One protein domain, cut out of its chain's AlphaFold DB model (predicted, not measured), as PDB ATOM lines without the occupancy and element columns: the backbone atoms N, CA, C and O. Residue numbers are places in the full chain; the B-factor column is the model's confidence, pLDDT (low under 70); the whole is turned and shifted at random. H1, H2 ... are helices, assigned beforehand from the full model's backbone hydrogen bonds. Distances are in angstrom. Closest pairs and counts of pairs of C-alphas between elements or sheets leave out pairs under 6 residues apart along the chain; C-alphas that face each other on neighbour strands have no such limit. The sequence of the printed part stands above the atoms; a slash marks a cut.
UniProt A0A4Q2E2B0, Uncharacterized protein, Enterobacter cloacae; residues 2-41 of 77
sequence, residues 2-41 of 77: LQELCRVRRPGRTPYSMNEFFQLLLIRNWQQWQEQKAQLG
ATOM      1  N   LEU A   2      80.011  93.825  87.561       95.19
ATOM      2  CA  LEU A   2      80.863  95.021  87.378       95.19
ATOM      3  C   LEU A   2      80.531  96.193  88.323       95.19
ATOM      4  O   LEU A   2      81.423  96.721  88.975       95.19
ATOM      5  N   GLN A   3      79.254  96.564  88.453       94.94
ATOM      6  CA  GLN A   3      78.827  97.649  89.354       94.94
ATOM      7  C   GLN A   3      79.191  97.377  90.820       94.94
ATOM      8  O   GLN A   3      79.624  98.274  91.539       94.94
ATOM      9  N   GLU A   4      79.066  96.119  91.245       97.00
ATOM     10  CA  GLU A   4      79.450  95.703  92.590       97.00
ATOM     11  C   GLU A   4      80.964  95.818  92.784       97.00
ATOM     12  O   GLU A   4      81.407  96.355  93.794       97.00
ATOM     13  N   LEU A   5      81.768  95.432  91.785       97.25
ATOM     14  CA  LEU A   5      83.219  95.637  91.807       97.25
ATOM     15  C   LEU A   5      83.594  97.120  91.913       97.25
ATOM     16  O   LEU A   5      84.443  97.464  92.736       97.25
ATOM     17  N   CYS A   6      82.935  98.003  91.157       97.50
ATOM     18  CA  CYS A   6      83.146  99.450  91.254       97.50
ATOM     19  C   CYS A   6      82.880  99.995  92.666       97.50
ATOM     20  O   CYS A   6      83.568 100.920  93.106       97.50
ATOM     21  N   ARG A   7      81.895  99.427  93.375       97.50
ATOM     22  CA  ARG A   7      81.516  99.798  94.744       97.50
ATOM     23  C   ARG A   7      82.499  99.244  95.776       97.50
ATOM     24  O   ARG A   7      83.074 100.008  96.548       97.50
ATOM     25  N   VAL A   8      82.735  97.930  95.786       96.94
ATOM     26  CA  VAL A   8      83.555  97.275  96.827       96.94
ATOM     27  C   VAL A   8      85.042  97.608  96.711       96.94
ATOM     28  O   VAL A   8      85.761  97.560  97.704       96.94
ATOM     29  N   ARG A   9      85.523  97.989  95.519       95.38
ATOM     30  CA  ARG A   9      86.917  98.410  95.301       95.38
ATOM     31  C   ARG A   9      87.180  99.872  95.670       95.38
ATOM     32  O   ARG A   9      88.327 100.304  95.575       95.38
ATOM     33  N   ARG A  10      86.162 100.618  96.112       95.75
ATOM     34  CA  ARG A  10      86.296 102.000  96.597       95.75
ATOM     35  C   ARG A  10      85.469 102.237  97.875       95.75
ATOM     36  O   ARG A  10      84.526 103.029  97.864       95.75
ATOM     37  N   PRO A  11      85.799 101.550  98.984       95.25
ATOM     38  CA  PRO A  11      84.992 101.575 100.203       95.25
ATOM     39  C   PRO A  11      84.882 102.987 100.798       95.25
ATOM     40  O   PRO A  11      85.862 103.731 100.852       95.25
ATOM     41  N   GLY A  12      83.677 103.352 101.248       95.31
ATOM     42  CA  GLY A  12      83.405 104.636 101.909       95.31
ATOM     43  C   GLY A  12      83.441 105.867 100.994       95.31
ATOM     44  O   GLY A  12      83.498 106.988 101.491       95.31
ATOM     45  N   ARG A  13      83.441 105.687  99.666       96.31
ATOM     46  CA  ARG A  13      83.444 106.778  98.676       96.31
ATOM     47  C   ARG A  13      82.456 106.484  97.548       96.31
ATOM     48  O   ARG A  13      81.977 105.359  97.416       96.31
ATOM     49  N   THR A  14      82.186 107.485  96.710       97.38
ATOM     50  CA  THR A  14      81.409 107.301  95.476       97.38
ATOM     51  C   THR A  14      82.047 106.204  94.623       97.38
ATOM     52  O   THR A  14      83.242 106.328  94.335       97.38
ATOM     53  N   PRO A  15      81.301 105.159  94.216       97.88
ATOM     54  CA  PRO A  15      81.820 104.082  93.375       97.88
ATOM     55  C   PRO A  15      82.547 104.602  92.135       97.88
ATOM     56  O   PRO A  15      82.251 105.692  91.644       97.88
ATOM     57  N   TYR A  16      83.491 103.820  91.610       98.00
ATOM     58  CA  TYR A  16      84.088 104.143  90.314       98.00
ATOM     59  C   TYR A  16      83.027 104.152  89.210       98.00
ATOM     60  O   TYR A  16      82.132 103.301  89.183       98.00
ATOM     61  N   SER A  17      83.177 105.058  88.247       97.81
ATOM     62  CA  SER A  17      82.560 104.852  86.940       97.81
ATOM     63  C   SER A  17      83.144 103.596  86.279       97.81
ATOM     64  O   SER A  17      84.238 103.139  86.617       97.81
ATOM     65  N   MET A  18      82.426 103.019  85.314       97.06
ATOM     66  CA  MET A  18      82.912 101.826  84.608       97.06
ATOM     67  C   MET A  18      84.241 102.091  83.884       97.06
ATOM     68  O   MET A  18      85.146 101.265  83.957       97.06
ATOM     69  N   ASN A  19      84.386 103.260  83.251       97.81
ATOM     70  CA  ASN A  19      85.608 103.626  82.528       97.81
ATOM     71  C   ASN A  19      86.810 103.769  83.467       97.81
ATOM     72  O   ASN A  19      87.860 103.194  83.191       97.81
ATOM     73  N   GLU A  20      86.653 104.469  84.595       97.50
ATOM     74  CA  GLU A  20      87.713 104.563  85.612       97.50
ATOM     75  C   GLU A  20      88.103 103.178  86.128       97.50
ATOM     76  O   GLU A  20      89.286 102.877  86.282       97.50
ATOM     77  N   PHE A  21      87.118 102.310  86.374       97.56
ATOM     78  CA  PHE A  21      87.390 100.968  86.859       97.56
ATOM     79  C   PHE A  21      88.202 100.148  85.848       97.56
ATOM     80  O   PHE A  21      89.199  99.535  86.232       97.56
ATOM     81  N   PHE A  22      87.848 100.180  84.560       97.38
ATOM     82  CA  PHE A  22      88.620  99.494  83.519       97.38
ATOM     83  C   PHE A  22      90.030 100.067  83.345       97.38
ATOM     84  O   PHE A  22      90.979  99.297  83.211       97.38
ATOM     85  N   GLN A  23      90.200 101.390  83.415       97.94
ATOM     86  CA  GLN A  23      91.529 102.014  83.388       97.94
ATOM     87  C   GLN A  23      92.398 101.532  84.556       97.94
ATOM     88  O   GLN A  23      93.558 101.174  84.363       97.94
ATOM     89  N   LEU A  24      91.831 101.452  85.764       96.69
ATOM     90  CA  LEU A  24      92.539 100.931  86.934       96.69
ATOM     91  C   LEU A  24      92.888  99.447  86.797       96.69
ATOM     92  O   LEU A  24      93.972  99.043  87.218       96.69
ATOM     93  N   LEU A  25      91.998  98.637  86.215       96.44
ATOM     94  CA  LEU A  25      92.293  97.232  85.927       96.44
ATOM     95  C   LEU A  25      93.453  97.093  84.941       96.44
ATOM     96  O   LEU A  25      94.346  96.291  85.196       96.44
ATOM     97  N   LEU A  26      93.479  97.896  83.876       97.12
ATOM     98  CA  LEU A  26      94.570  97.891  82.901       97.12
ATOM     99  C   LEU A  26      95.906  98.274  83.549       97.12
ATOM    100  O   LEU A  26      96.900  97.577  83.367       97.12
ATOM    101  N   ILE A  27      95.921  99.339  84.357       97.38
ATOM    102  CA  ILE A  27      97.125  99.777  85.082       97.38
ATOM    103  C   ILE A  27      97.636  98.664  86.001       97.38
ATOM    104  O   ILE A  27      98.827  98.357  85.997       97.38
ATOM    105  N   ARG A  28      96.744  98.032  86.772       96.06
ATOM    106  CA  ARG A  28      97.119  96.939  87.679       96.06
ATOM    107  C   ARG A  28      97.608  95.707  86.934       96.06
ATOM    108  O   ARG A  28      98.587  95.106  87.360       96.06
ATOM    109  N   ASN A  29      96.951  95.341  85.839       96.12
ATOM    110  CA  ASN A  29      97.373  94.218  85.012       96.12
ATOM    111  C   ASN A  29      98.772  94.462  84.426       96.12
ATOM    112  O   ASN A  29      99.617  93.574  84.485       96.12
ATOM    113  N   TRP A  30      99.059  95.687  83.975       95.12
ATOM    114  CA  TRP A  30     100.396  96.057  83.519       95.12
ATOM    115  C   TRP A  30     101.450  95.976  84.632       95.12
ATOM    116  O   TRP A  30     102.530  95.432  84.414       95.12
ATOM    117  N   GLN A  31     101.146  96.482  85.829       95.75
ATOM    118  CA  GLN A  31     102.048  96.393  86.985       95.75
ATOM    119  C   GLN A  31     102.342  94.938  87.359       95.75
ATOM    120  O   GLN A  31     103.503  94.566  87.510       95.75
ATOM    121  N   GLN A  32     101.302  94.104  87.418       94.75
ATOM    122  CA  GLN A  32     101.436  92.674  87.674       94.75
ATOM    123  C   GLN A  32     102.316  91.993  86.617       94.75
ATOM    124  O   GLN A  32     103.201  91.213  86.966       94.75
ATOM    125  N   TRP A  33     102.125  92.323  85.335       93.25
ATOM    126  CA  TRP A  33     102.976  91.805  84.267       93.25
ATOM    127  C   TRP A  33     104.445  92.202  84.450       93.25
ATOM    128  O   TRP A  33     105.318  91.357  84.291       93.25
ATOM    129  N   GLN A  34     104.748  93.453  84.812       93.00
ATOM    130  CA  GLN A  34     106.137  93.880  85.038       93.00
ATOM    131  C   GLN A  34     106.821  93.067  86.149       93.00
ATOM    132  O   GLN A  34     107.975  92.660  85.991       93.00
ATOM    133  N   GLU A  35     106.107  92.784  87.239       92.81
ATOM    134  CA  GLU A  35     106.610  91.960  88.344       92.81
ATOM    135  C   GLU A  35     106.837  90.502  87.914       92.81
ATOM    136  O   GLU A  35     107.905  89.942  88.165       92.81
ATOM    137  N   GLN A  36     105.873  89.901  87.208       91.31
ATOM    138  CA  GLN A  36     105.974  88.527  86.693       91.31
ATOM    139  C   GLN A  36     107.097  88.392  85.657       91.31
ATOM    140  O   GLN A  36     107.897  87.455  85.703       91.31
ATOM    141  N   LYS A  37     107.215  89.372  84.756       90.56
ATOM    142  CA  LYS A  37     108.265  89.449  83.738       90.56
ATOM    143  C   LYS A  37     109.661  89.404  84.355       90.56
ATOM    144  O   LYS A  37     110.531  88.718  83.821       90.56
ATOM    145  N   ALA A  38     109.878  90.105  85.468       88.62
ATOM    146  CA  ALA A  38     111.168  90.116  86.153       88.62
ATOM    147  C   ALA A  38     111.562  88.736  86.719       88.62
ATOM    148  O   ALA A  38     112.751  88.452  86.859       88.62
ATOM    149  N   GLN A  39     110.588  87.867  87.007       90.94
ATOM    150  CA  GLN A  39     110.802  86.544  87.608       90.94
ATOM    151  C   GLN A  39     110.967  85.413  86.576       90.94
ATOM    152  O   GLN A  39     111.540  84.374  86.894       90.94
ATOM    153  N   LEU A  40     110.512  85.611  85.333       90.19
ATOM    154  CA  LEU A  40     110.494  84.581  84.284       90.19
ATOM    155  C   LEU A  40     111.887  84.040  83.894       90.19
ATOM    156  O   LEU A  40     112.024  82.884  83.493       90.19
ATOM    157  N   GLY A  41     112.943  84.848  84.001       92.00
ATOM    158  CA  GLY A  41     114.306  84.412  83.684       92.00
ATOM    159  C   GLY A  41     114.507  83.987  82.217       92.00
ATOM    160  O   GLY A  41     113.952  84.580  81.286       92.00
TER     161      GLY A  41
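AT A GLANCE: This is residues 2 to 41 of the 77 residues of an uncharacterized protein of Enterobacter cloacae (UniProt A0A4Q2E2B0). One long helix, H2, sticks out as an arm from a small head, made of the short helix H1 and the loop after it; H1 meets the beginning of H2 crosswise and makes a corner with it. The printed part has 40 residues with two named helices, H1 then H2, and no named strand: all helix. It is only just loose, close to extended, with a radius of gyration of the C-alphas of 13.1 A, and spans 41 by 18 by 13 A.

IN THESE COORDINATES: Find C-alpha 2 at (80.863, 95.021, 87.378); from there H1 runs through residues 2 to 8, 10.1 A. H2, residues 18 to 39, begins at C-alpha 18 (82.912, 101.826, 84.608) and ends 31.9 A away at C-alpha 39 (110.802, 86.544, 87.608).

HOW THE PARTS SIT: Look at Cys 6 and Phe 21: their C-alphas, 6.3 A apart, are the closest of H1 and H2, which touch. H2 touches H1 with residues 18 to 21 alone. Their lines stand about perpendicular, at 78 degrees. In H1 every O i to N i+4 pair is within hydrogen-bond range; in H2, 17 of 18 are.

THE WHOLE: The C-alphas farthest apart, those of Thr 14 and Gly 41, are 41.8 A from each other. Residues 25 to 41, of which 25 to 39 belong to H2, stand free. The link from H1 to H2 is short, and the printed part has no cut. The mean pLDDT of the printed part is 95.5, and no printed residue is under 70.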